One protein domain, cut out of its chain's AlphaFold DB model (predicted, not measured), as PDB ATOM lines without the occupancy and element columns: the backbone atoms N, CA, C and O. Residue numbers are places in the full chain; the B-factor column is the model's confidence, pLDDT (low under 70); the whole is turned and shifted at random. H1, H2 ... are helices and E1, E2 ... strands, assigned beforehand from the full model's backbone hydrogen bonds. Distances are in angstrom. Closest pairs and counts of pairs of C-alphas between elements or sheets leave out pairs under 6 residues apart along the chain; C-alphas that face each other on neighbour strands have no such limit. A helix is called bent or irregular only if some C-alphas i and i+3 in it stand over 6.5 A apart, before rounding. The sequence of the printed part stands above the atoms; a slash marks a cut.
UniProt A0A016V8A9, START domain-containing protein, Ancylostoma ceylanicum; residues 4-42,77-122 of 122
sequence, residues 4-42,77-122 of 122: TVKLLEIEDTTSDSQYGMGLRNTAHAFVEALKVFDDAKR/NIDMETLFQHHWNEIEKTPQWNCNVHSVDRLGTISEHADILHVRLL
ATOM      1  N   THR A   4      27.090   9.375  15.381       94.31
ATOM      2  CA  THR A   4      27.868  10.378  16.111       94.31
ATOM      3  C   THR A   4      28.627   9.705  17.249       94.31
ATOM      4  O   THR A   4      28.079   8.839  17.939       94.31
ATOM      5  N   VAL A   5      29.886  10.092  17.438       94.44
ATOM      6  CA  VAL A   5      30.731   9.708  18.575       94.44
ATOM      7  C   VAL A   5      31.345  10.960  19.190       94.44
ATOM      8  O   VAL A   5      31.612  11.931  18.489       94.44
ATOM      9  N   LYS A   6      31.568  10.938  20.506       94.56
ATOM     10  CA  LYS A   6      32.159  12.057  21.240       94.56
ATOM     11  C   LYS A   6      33.329  11.581  22.091       94.56
ATOM     12  O   LYS A   6      33.157  10.681  22.913       94.56
ATOM     13  N   LEU A   7      34.499  12.189  21.908       91.38
ATOM     14  CA  LEU A   7      35.741  11.870  22.615       91.38
ATOM     15  C   LEU A   7      36.536  13.139  22.893       91.38
ATOM     16  O   LEU A   7      36.733  13.936  21.991       91.38
ATOM     17  N   LEU A   8      37.033  13.305  24.123       88.56
ATOM     18  CA  LEU A   8      37.870  14.455  24.509       88.56
ATOM     19  C   LEU A   8      37.275  15.809  24.072       88.56
ATOM     20  O   LEU A   8      37.987  16.668  23.572       88.56
ATOM     21  N   GLU A   9      35.958  15.963  24.240       91.69
ATOM     22  CA  GLU A   9      35.178  17.150  23.839       91.69
ATOM     23  C   GLU A   9      35.021  17.368  22.323       91.69
ATOM     24  O   GLU A   9      34.245  18.232  21.922       91.69
ATOM     25  N   ILE A  10      35.638  16.525  21.494       91.12
ATOM     26  CA  ILE A  10      35.460  16.483  20.041       91.12
ATOM     27  C   ILE A  10      34.253  15.609  19.698       91.12
ATOM     28  O   ILE A  10      34.067  14.530  20.266       91.12
ATOM     29  N   GLU A  11      33.425  16.082  18.771       93.94
ATOM     30  CA  GLU A  11      32.278  15.353  18.239       93.94
ATOM     31  C   GLU A  11      32.490  15.055  16.754       93.94
ATOM     32  O   GLU A  11      32.599  15.968  15.940       93.94
ATOM     33  N   ASP A  12      32.514  13.770  16.404       93.31
ATOM     34  CA  ASP A  12      32.609  13.306  15.025       93.31
ATOM     35  C   ASP A  12      31.279  12.694  14.599       93.31
ATOM     36  O   ASP A  12      30.729  11.820  15.277       93.31
ATOM     37  N   THR A  13      30.766  13.131  13.451       92.94
ATOM     38  CA  THR A  13      29.514  12.629  12.882       92.94
ATOM     39  C   THR A  13      29.719  12.200  11.440       92.94
ATOM     40  O   THR A  13      30.280  12.940  10.642       92.94
ATOM     41  N   THR A  14      29.185  11.031  11.086       89.81
ATOM     42  CA  THR A  14      29.077  10.583   9.697       89.81
ATOM     43  C   THR A  14      27.632  10.274   9.331       89.81
ATOM     44  O   THR A  14      26.890   9.660  10.104       89.81
ATOM     45  N   SER A  15      27.208  10.712   8.148       89.69
ATOM     46  CA  SER A  15      25.928  10.333   7.542       89.69
ATOM     47  C   SER A  15      26.033   9.061   6.695       89.69
ATOM     48  O   SER A  15      25.000   8.509   6.311       89.69
ATOM     49  N   ASP A  16      27.254   8.575   6.443       87.44
ATOM     50  CA  ASP A  16      27.507   7.367   5.672       87.44
ATOM     51  C   ASP A  16      27.291   6.119   6.541       87.44
ATOM     52  O   ASP A  16      28.026   5.830   7.494       87.44
ATOM     53  N   SER A  17      26.259   5.346   6.199       83.81
ATOM     54  CA  SER A  17      25.924   4.112   6.906       83.81
ATOM     55  C   SER A  17      27.011   3.040   6.812       83.81
ATOM     56  O   SER A  17      27.102   2.214   7.718       83.81
ATOM     57  N   GLN A  18      27.837   3.049   5.759       85.25
ATOM     58  CA  GLN A  18      28.943   2.104   5.598       85.25
ATOM     59  C   GLN A  18      30.027   2.337   6.657       85.25
ATOM     60  O   GLN A  18      30.619   1.381   7.165       85.25
ATOM     61  N   TYR A  19      30.256   3.597   7.036       87.25
ATOM     62  CA  TYR A  19      31.359   3.984   7.917       87.25
ATOM     63  C   TYR A  19      30.954   4.266   9.361       87.25
ATOM     64  O   TYR A  19      31.829   4.366  10.220       87.25
ATOM     65  N   GLY A  20      29.656   4.291   9.681       89.38
ATOM     66  CA  GLY A  20      29.183   4.490  11.056       89.38
ATOM     67  C   GLY A  20      29.776   3.497  12.068       89.38
ATOM     68  O   GLY A  20      30.179   3.881  13.165       89.38
ATOM     69  N   MET A  21      29.903   2.217  11.698       89.44
ATOM     70  CA  MET A  21      30.562   1.220  12.552       89.44
ATOM     71  C   MET A  21      32.079   1.434  12.635       89.44
ATOM     72  O   MET A  21      32.651   1.280  13.712       89.44
ATOM     73  N   GLY A  22      32.717   1.840  11.533       88.94
ATOM     74  CA  GLY A  22      34.134   2.208  11.513       88.94
ATOM     75  C   GLY A  22      34.432   3.344  12.490       88.94
ATOM     76  O   GLY A  22      35.316   3.207  13.328       88.94
ATOM     77  N   LEU A  23      33.615   4.401  12.477       91.75
ATOM     78  CA  LEU A  23      33.751   5.542  13.381       91.75
ATOM     79  C   LEU A  23      33.645   5.133  14.861       91.75
ATOM     80  O   LEU A  23      34.473   5.529  15.679       91.75
ATOM     81  N   ARG A  24      32.670   4.279  15.209       92.06
ATOM     82  CA  ARG A  24      32.529   3.736  16.575       92.06
ATOM     83  C   ARG A  24      33.730   2.894  16.996       92.06
ATOM     84  O   ARG A  24      34.199   3.025  18.124       92.06
ATOM     85  N   ASN A  25      34.230   2.048  16.097       90.88
ATOM     86  CA  ASN A  25      35.377   1.189  16.373       90.88
ATOM     87  C   ASN A  25      36.654   2.010  16.575       90.88
ATOM     88  O   ASN A  25      37.388   1.754  17.528       90.88
ATOM     89  N   THR A  26      36.888   3.023  15.737       90.62
ATOM     90  CA  THR A  26      38.014   3.954  15.880       90.62
ATOM     91  C   THR A  26      37.939   4.695  17.209       90.62
ATOM     92  O   THR A  26      38.923   4.717  17.946       90.62
ATOM     93  N   ALA A  27      36.765   5.220  17.571       92.81
ATOM     94  CA  ALA A  27      36.571   5.896  18.847       92.81
ATOM     95  C   ALA A  27      36.882   4.974  20.043       92.81
ATOM     96  O   ALA A  27      37.632   5.338  20.949       92.81
ATOM     97  N   HIS A  28      36.368   3.743  20.024       92.31
ATOM     98  CA  HIS A  28      36.648   2.758  21.068       92.31
ATOM     99  C   HIS A  28      38.143   2.396  21.142       92.31
ATOM    100  O   HIS A  28      38.724   2.367  22.228       92.31
ATOM    101  N   ALA A  29      38.793   2.167  19.996       91.25
ATOM    102  CA  ALA A  29      40.225   1.881  19.933       91.25
ATOM    103  C   ALA A  29      41.071   3.052  20.459       91.25
ATOM    104  O   ALA A  29      42.066   2.828  21.150       91.25
ATOM    105  N   PHE A  30      40.657   4.294  20.193       92.81
ATOM    106  CA  PHE A  30      41.342   5.485  20.683       92.81
ATOM    107  C   PHE A  30      41.280   5.597  22.215       92.81
ATOM    108  O   PHE A  30      42.287   5.910  22.844       92.81
ATOM    109  N   VAL A  31      40.147   5.253  22.841       92.38
ATOM    110  CA  VAL A  31      40.026   5.200  24.314       92.38
ATOM    111  C   VAL A  31      40.995   4.187  24.926       92.38
ATOM    112  O   VAL A  31      41.656   4.487  25.922       92.38
ATOM    113  N   GLU A  32      41.125   3.001  24.329       90.81
ATOM    114  CA  GLU A  32      42.104   2.006  24.781       90.81
ATOM    115  C   GLU A  32      43.547   2.492  24.573       90.81
ATOM    116  O   GLU A  32      44.393   2.326  25.456       90.81
ATOM    117  N   ALA A  33      43.826   3.166  23.454       91.69
ATOM    118  CA  ALA A  33      45.133   3.754  23.176       91.69
ATOM    119  C   ALA A  33      45.510   4.867  24.170       91.69
ATOM    120  O   ALA A  33      46.656   4.912  24.613       91.69
ATOM    121  N   LEU A  34      44.566   5.713  24.607       92.25
ATOM    122  CA  LEU A  34      44.825   6.762  25.606       92.25
ATOM    123  C   LEU A  34      45.359   6.189  26.929       92.25
ATOM    124  O   LEU A  34      46.304   6.738  27.499       92.25
ATOM    125  N   LYS A  35      44.838   5.036  27.376       90.75
ATOM    126  CA  LYS A  35      45.346   4.332  28.571       90.75
ATOM    127  C   LYS A  35      46.812   3.923  28.400       90.75
ATOM    128  O   LYS A  35      47.610   4.047  29.330       90.75
ATOM    129  N   VAL A  36      47.170   3.448  27.207       92.50
ATOM    130  CA  VAL A  36      48.548   3.085  26.856       92.50
ATOM    131  C   VAL A  36      49.435   4.328  26.801       92.50
ATOM    132  O   VAL A  36      50.527   4.311  27.365       92.50
ATOM    133  N   PHE A  37      48.973   5.419  26.180       91.06
ATOM    134  CA  PHE A  37      49.725   6.671  26.069       91.06
ATOM    135  C   PHE A  37      50.035   7.282  27.441       91.06
ATOM    136  O   PHE A  37      51.172   7.685  27.692       91.06
ATOM    137  N   ASP A  38      49.073   7.289  28.364       91.00
ATOM    138  CA  ASP A  38      49.278   7.799  29.724       91.00
ATOM    139  C   ASP A  38      50.237   6.944  30.567       91.00
ATOM    140  O   ASP A  38      50.931   7.454  31.461       91.00
ATOM    141  N   ASP A  39      50.320   5.643  30.291       92.00
ATOM    142  CA  ASP A  39      51.336   4.785  30.892       92.00
ATOM    143  C   ASP A  39      52.717   5.003  30.249       92.00
ATOM    144  O   ASP A  39      53.709   5.169  30.965       92.00
ATOM    145  N   ALA A  40      52.766   5.099  28.915       90.81
ATOM    146  CA  ALA A  40      53.981   5.276  28.119       90.81
ATOM    147  C   ALA A  40      54.704   6.606  28.388       90.81
ATOM    148  O   ALA A  40      55.934   6.646  28.360       90.81
ATOM    149  N   LYS A  41      53.988   7.677  28.768       87.19
ATOM    150  CA  LYS A  41      54.591   8.945  29.249       87.19
ATOM    151  C   LYS A  41      55.601   8.739  30.385       87.19
ATOM    152  O   LYS A  41      56.475   9.574  30.606       87.19
ATOM    153  N   ARG A  42      55.479   7.634  31.128       86.38
ATOM    154  CA  ARG A  42      56.350   7.270  32.253       86.38
ATOM    155  C   ARG A  42      57.276   6.094  31.930       86.38
ATOM    156  O   ARG A  42      57.846   5.530  32.859       86.38
ATOM    157  N   ASN A  77      63.231  18.232  15.963       93.06
ATOM    158  CA  ASN A  77      63.608  19.648  15.926       93.06
ATOM    159  C   ASN A  77      62.765  20.415  14.891       93.06
ATOM    160  O   ASN A  77      63.304  21.124  14.045       93.06
ATOM    161  N   ILE A  78      61.454  20.182  14.910       94.12
ATOM    162  CA  ILE A  78      60.445  20.881  14.105       94.12
ATOM    163  C   ILE A  78      59.257  21.202  15.012       94.12
ATOM    164  O   ILE A  78      59.094  20.574  16.062       94.12
ATOM    165  N   ASP A  79      58.444  22.177  14.628       95.81
ATOM    166  CA  ASP A  79      57.233  22.518  15.359       95.81
ATOM    167  C   ASP A  79      56.129  21.459  15.163       95.81
ATOM    168  O   ASP A  79      56.162  20.623  14.254       95.81
ATOM    169  N   MET A  80      55.145  21.487  16.063       93.88
ATOM    170  CA  MET A  80      54.052  20.517  16.075       93.88
ATOM    171  C   MET A  80      53.158  20.622  14.837       93.88
ATOM    172  O   MET A  80      52.695  19.594  14.356       93.88
ATOM    173  N   GLU A  81      52.920  21.828  14.320       95.62
ATOM    174  CA  GLU A  81      52.044  22.047  13.166       95.62
ATOM    175  C   GLU A  81      52.653  21.417  11.912       95.62
ATOM    176  O   GLU A  81      52.000  20.614  11.246       95.62
ATOM    177  N   THR A  82      53.943  21.656  11.668       95.00
ATOM    178  CA  THR A  82      54.698  21.012  10.588       95.00
ATOM    179  C   THR A  82      54.714  19.487  10.737       95.00
ATOM    180  O   THR A  82      54.546  18.755   9.758       95.00
ATOM    181  N   LEU A  83      54.875  18.972  11.965       93.69
ATOM    182  CA  LEU A  83      54.835  17.528  12.212       93.69
ATOM    183  C   LEU A  83      53.466  16.931  11.846       93.69
ATOM    184  O   LEU A  83      53.419  15.908  11.158       93.69
ATOM    185  N   PHE A  84      52.372  17.572  12.267       93.56
ATOM    186  CA  PHE A  84      51.005  17.158  11.942       93.56
ATOM    187  C   PHE A  84      50.705  17.271  10.446       93.56
ATOM    188  O   PHE A  84      50.117  16.349   9.883       93.56
ATOM    189  N   GLN A  85      51.169  18.333   9.783       94.38
ATOM    190  CA  GLN A  85      51.017  18.495   8.339       94.38
ATOM    191  C   GLN A  85      51.579  17.278   7.597       94.38
ATOM    192  O   GLN A  85      50.878  16.669   6.793       94.38
ATOM    193  N   HIS A  86      52.806  16.858   7.911       92.88
ATOM    194  CA  HIS A  86      53.424  15.718   7.231       92.88
ATOM    195  C   HIS A  86      52.803  14.361   7.591       92.88
ATOM    196  O   HIS A  86      52.761  13.472   6.744       92.88
ATOM    197  N   HIS A  87      52.345  14.178   8.834       91.69
ATOM    198  CA  HIS A  87      51.893  12.867   9.321       91.69
ATOM    199  C   HIS A  87      50.379  12.646   9.231       91.69
ATOM    200  O   HIS A  87      49.952  11.500   9.322       91.69
ATOM    201  N   TRP A  88      49.578  13.698   9.057       92.81
ATOM    202  CA  TRP A  88      48.117  13.612   8.946       92.81
ATOM    203  C   TRP A  88      47.618  14.143   7.600       92.81
ATOM    204  O   TRP A  88      46.969  13.419   6.843       92.81
ATOM    205  N   ASN A  89      47.975  15.385   7.261       93.19
ATOM    206  CA  ASN A  89      47.458  16.054   6.060       93.19
ATOM    207  C   ASN A  89      48.120  15.538   4.776       93.19
ATOM    208  O   ASN A  89      47.480  15.468   3.734       93.19
ATOM    209  N   GLU A  90      49.395  15.162   4.857       95.56
ATOM    210  CA  GLU A  90      50.185  14.641   3.740       95.56
ATOM    211  C   GLU A  90      50.567  13.168   3.929       95.56
ATOM    212  O   GLU A  90      51.597  12.721   3.421       95.56
ATOM    213  N   ILE A  91      49.761  12.403   4.670       95.50
ATOM    214  CA  ILE A  91      50.100  11.024   5.039       95.50
ATOM    215  C   ILE A  91      50.339  10.121   3.815       95.50
ATOM    216  O   ILE A  91      51.178   9.221   3.868       95.50
ATOM    217  N   GLU A  92      49.704  10.406   2.675       96.75
ATOM    218  CA  GLU A  92      49.916   9.718   1.394       96.75
ATOM    219  C   GLU A  92      51.345   9.891   0.847       96.75
ATOM    220  O   GLU A  92      51.827   9.063   0.074       96.75
ATOM    221  N   LYS A  93      52.068  10.938   1.271       96.88
ATOM    222  CA  LYS A  93      53.471  11.182   0.894       96.88
ATOM    223  C   LYS A  93      54.467  10.366   1.721       96.88
ATOM    224  O   LYS A  93      55.650  10.359   1.386       96.88
ATOM    225  N   THR A  94      54.024   9.647   2.757       95.38
ATOM    226  CA  THR A  94      54.886   8.812   3.620       95.38
ATOM    227  C   THR A  94      55.863   7.898   2.856       95.38
ATOM    228  O   THR A  94      57.036   7.858   3.238       95.38
ATOM    229  N   PRO A  95      55.475   7.213   1.756       95.94
ATOM    230  CA  PRO A  95      56.392   6.350   1.000       95.94
ATOM    231  C   PRO A  95      57.605   7.069   0.392       95.94
ATOM    232  O   PRO A  95      58.604   6.431   0.074       95.94
ATOM    233  N   GLN A  96      57.547   8.394   0.223       95.69
ATOM    234  CA  GLN A  96      58.638   9.174  -0.372       95.69
ATOM    235  C   GLN A  96      59.865   9.253   0.545       95.69
ATOM    236  O   GLN A  96      60.978   9.471   0.071       95.69
ATOM    237  N   TRP A  97      59.666   9.087   1.855       92.81
ATOM    238  CA  TRP A  97      60.719   9.239   2.860       92.81
ATOM    239  C   TRP A  97      60.802   8.073   3.854       92.81
ATOM    240  O   TRP A  97      61.837   7.906   4.499       92.81
ATOM    241  N   ASN A  98      59.762   7.240   3.978       93.19
ATOM    242  CA  ASN A  98      59.776   6.052   4.829       93.19
ATOM    243  C   ASN A  98      59.893   4.772   3.997       93.19
ATOM    244  O   ASN A  98      58.905   4.240   3.496       93.19
ATOM    245  N   CYS A  99      61.101   4.216   3.956       94.44
ATOM    246  CA  CYS A  99      61.411   2.971   3.258       94.44
ATOM    247  C   CYS A  99      60.816   1.701   3.887       94.44
ATOM    248  O   CYS A  99      61.230   0.622   3.493       94.44
ATOM    249  N   ASN A 100      59.916   1.795   4.872       95.25
ATOM    250  CA  ASN A 100      59.130   0.660   5.384       95.25
ATOM    251  C   ASN A 100      57.678   0.688   4.880       95.25
ATOM    252  O   ASN A 100      56.914  -0.245   5.130       95.25
ATOM    253  N   VAL A 101      57.278   1.766   4.202       95.25
ATOM    254  CA  VAL A 101      55.916   1.978   3.717       95.25
ATOM    255  C   VAL A 101      55.939   1.955   2.198       95.25
ATOM    256  O   VAL A 101      56.584   2.786   1.566       95.25
ATOM    257  N   HIS A 102      55.225   1.000   1.609       96.06
ATOM    258  CA  HIS A 102      55.112   0.884   0.162       96.06
ATOM    259  C   HIS A 102      54.085   1.873  -0.404       96.06
ATOM    260  O   HIS A 102      54.381   2.560  -1.383       96.06
ATOM    261  N   SER A 103      52.886   1.942   0.182       96.69
ATOM    262  CA  SER A 103      51.836   2.876  -0.240       96.69
ATOM    263  C   SER A 103      50.924   3.268   0.919       96.69
ATOM    264  O   SER A 103      50.757   2.514   1.883       96.69
ATOM    265  N   VAL A 104      50.331   4.455   0.810       97.38
ATOM    266  CA  VAL A 104      49.270   4.943   1.694       97.38
ATOM    267  C   VAL A 104      48.225   5.613   0.815       97.38
ATOM    268  O   VAL A 104      48.512   6.640   0.207       97.38
ATOM    269  N   ASP A 105      47.031   5.031   0.756       96.81
ATOM    270  CA  ASP A 105      45.921   5.537  -0.048       96.81
ATOM    271  C   ASP A 105      44.777   5.973   0.878       96.81
ATOM    272  O   ASP A 105      44.261   5.164   1.656       96.81
ATOM    273  N   ARG A 106      44.352   7.242   0.807       94.75
ATOM    274  CA  ARG A 106      43.162   7.721   1.525       94.75
ATOM    275  C   ARG A 106      41.910   7.324   0.754       94.75
ATOM    276  O   ARG A 106      41.636   7.845  -0.323       94.75
ATOM    277  N   LEU A 107      41.154   6.382   1.309       92.88
ATOM    278  CA  LEU A 107      39.935   5.850   0.696       92.88
ATOM    279  C   LEU A 107      38.713   6.735   0.966       92.88
ATOM    280  O   LEU A 107      37.751   6.712   0.202       92.88
ATOM    281  N   GLY A 108      38.743   7.502   2.055       88.56
ATOM    282  CA  GLY A 108      37.690   8.442   2.412       88.56
ATOM    283  C   GLY A 108      37.972   9.153   3.730       88.56
ATOM    284  O   GLY A 108      38.782   8.692   4.532       88.56
ATOM    285  N   THR A 109      37.266  10.255   3.952       89.75
ATOM    286  CA  THR A 109      37.306  11.037   5.191       89.75
ATOM    287  C   THR A 109      35.928  10.959   5.834       89.75
ATOM    288  O   THR A 109      34.930  11.345   5.227       89.75
ATOM    289  N   ILE A 110      35.864  10.386   7.036       86.75
ATOM    290  CA  ILE A 110      34.620  10.170   7.787       86.75
ATOM    291  C   ILE A 110      34.202  11.467   8.489       86.75
ATOM    292  O   ILE A 110      33.015  11.790   8.523       86.75
ATOM    293  N   SER A 111      35.181  12.185   9.043       86.81
ATOM    294  CA  SER A 111      35.063  13.495   9.691       86.81
ATOM    295  C   SER A 111      36.412  14.223   9.628       86.81
ATOM    296  O   SER A 111      37.402  13.645   9.187       86.81
ATOM    297  N   GLU A 112      36.481  15.465  10.114       86.44
ATOM    298  CA  GLU A 112      37.736  16.234  10.209       86.44
ATOM    299  C   GLU A 112      38.851  15.495  10.978       86.44
ATOM    300  O   GLU A 112      40.033  15.695  10.708       86.44
ATOM    301  N   HIS A 113      38.485  14.588  11.890       90.62
ATOM    302  CA  HIS A 113      39.415  13.890  12.781       90.62
ATOM    303  C   HIS A 113      39.516  12.381  12.513       90.62
ATOM    304  O   HIS A 113      40.173  11.662  13.270       90.62
ATOM    305  N   ALA A 114      38.868  11.874  11.460       90.19
ATOM    306  CA  ALA A 114      38.840  10.448  11.160       90.19
ATOM    307  C   ALA A 114      38.893  10.170   9.654       90.19
ATOM    308  O   ALA A 114      37.945  10.434   8.913       90.19
ATOM    309  N   ASP A 115      39.977   9.528   9.229       91.88
ATOM    310  CA  ASP A 115      40.197   9.073   7.859       91.88
ATOM    311  C   ASP A 115      40.171   7.546   7.744       91.88
ATOM    312  O   ASP A 115      40.440   6.810   8.695       91.88
ATOM    313  N   ILE A 116      39.886   7.067   6.535       91.50
ATOM    314  CA  ILE A 116      40.013   5.667   6.141       91.50
ATOM    315  C   ILE A 116      41.211   5.554   5.216       91.50
ATOM    316  O   ILE A 116      41.224   6.116   4.120       91.50
ATOM    317  N   LEU A 117      42.201   4.785   5.653       94.19
ATOM    318  CA  LEU A 117      43.459   4.618   4.945       94.19
ATOM    319  C   LEU A 117      43.672   3.153   4.576       94.19
ATOM    320  O   LEU A 117      43.486   2.257   5.400       94.19
ATOM    321  N   HIS A 118      44.132   2.918   3.352       95.31
ATOM    322  CA  HIS A 118      44.730   1.654   2.945       95.31
ATOM    323  C   HIS A 118      46.249   1.796   3.001       95.31
ATOM    324  O   HIS A 118      46.844   2.494   2.184       95.31
ATOM    325  N   VAL A 119      46.885   1.140   3.970       95.50
ATOM    326  CA  VAL A 119      48.343   1.195   4.156       95.50
ATOM    327  C   VAL A 119      48.961  -0.128   3.727       95.50
ATOM    328  O   VAL A 119      48.577  -1.189   4.218       95.50
ATOM    329  N   ARG A 120      49.949  -0.070   2.831       95.50
ATOM    330  CA  ARG A 120      50.787  -1.215   2.462       95.50
ATOM    331  C   ARG A 120      52.186  -1.004   3.007       95.50
ATOM    332  O   ARG A 120      52.850  -0.024   2.675       95.50
ATOM    333  N   LEU A 121      52.621  -1.938   3.837       92.12
ATOM    334  CA  LEU A 121      53.994  -2.017   4.322       92.12
ATOM    335  C   LEU A 121      54.810  -2.907   3.379       92.12
ATOM    336  O   LEU A 121      54.229  -3.686   2.618       92.12
ATOM    337  N   LEU A 122      56.128  -2.727   3.396       82.31
ATOM    338  CA  LEU A 122      57.067  -3.545   2.623       82.31
ATOM    339  C   LEU A 122      57.263  -4.941   3.219       82.31
ATOM    340  O   LEU A 122      57.117  -5.088   4.455       82.31
TER     341      LEU A 122
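This is residues 4 to 42 and 77 to 122 of the 122 residues of the protein "START domain-containing protein" of Ancylostoma ceylanicum (UniProt A0A016V8A9). The model is an open C of two strand hairpins and helices: the long, bent hairpin E3 and E4 makes its back, with its turn end meeting E2 and the first part of H1 at one corner. The short hairpin E1 and E2 packs beside H1, whose residues 32 to 40 stick out as one arm; H3 packs on E3, and H2 turns off from it as the other arm. The 85 printed residues hold three named helices and four named strands, in the order E1 E2 H1 H2 H3 E3 E4, with two antiparallel sheets, E1 - E2 and E3 - E4. The class is mixed, and the whole is only just loose, close to compact, with a radius of gyration of the C-alphas of 14.7 A and spans of 36 by 35 by 24 A.

E1, residues 4 to 7, and E2, residues 10 to 14, form a hairpin, with N 5 and O 12 2.9 A apart, within hydrogen-bond range. H1, residues 20 to 40, has its closest C-alphas to E1 at Arg 24 and Val 5, 6.5 A. H2, residues 80 to 89, and irregular H3, residues 91 to 96, where C-alphas 92 and 95 are 7.3 A apart, only just touch, with 3 pairs of C-alphas within 8 A, and only at the corner; the closest are those of His 87 and Thr 94, 7.6 A, and the lines are about perpendicular at 89 degrees. E3, residues 101 to 111, bends by 61 degrees at residue 108; its closest C-alphas to H3 are those of Val 104 and Glu 92, 4.8 A, and to E2 those of Ser 111 and Asp 12, 5.9 A. E4, residues 114 to 121, forms a hairpin with E3, with N 105 and O 118 2.9 A apart, within hydrogen-bond range. H1 and H2 are apart. Every O i to N i+4 pair is within hydrogen-bond range in H2, 16 of 17 are in H1 and 0 of 2 in H3, which has 2 of 3 O i to N i+3 pairs within range.

E1 begins at C-alpha 4 (27.868, 10.378, 16.111). H1 is 30.1 A long, E3 24.6 A and E4 20.8 A, ending at C-alpha 121 (53.994, -2.017, 4.322).

The C-alphas farthest apart are those of Ser 17 and Asn 77, 41.7 A. Residues 43 to 76 are not printed, and C-alphas 42 and 77 are 21.7 A apart across the cut. No link printed whole is long, and no printed residue is under 70 in pLDDT.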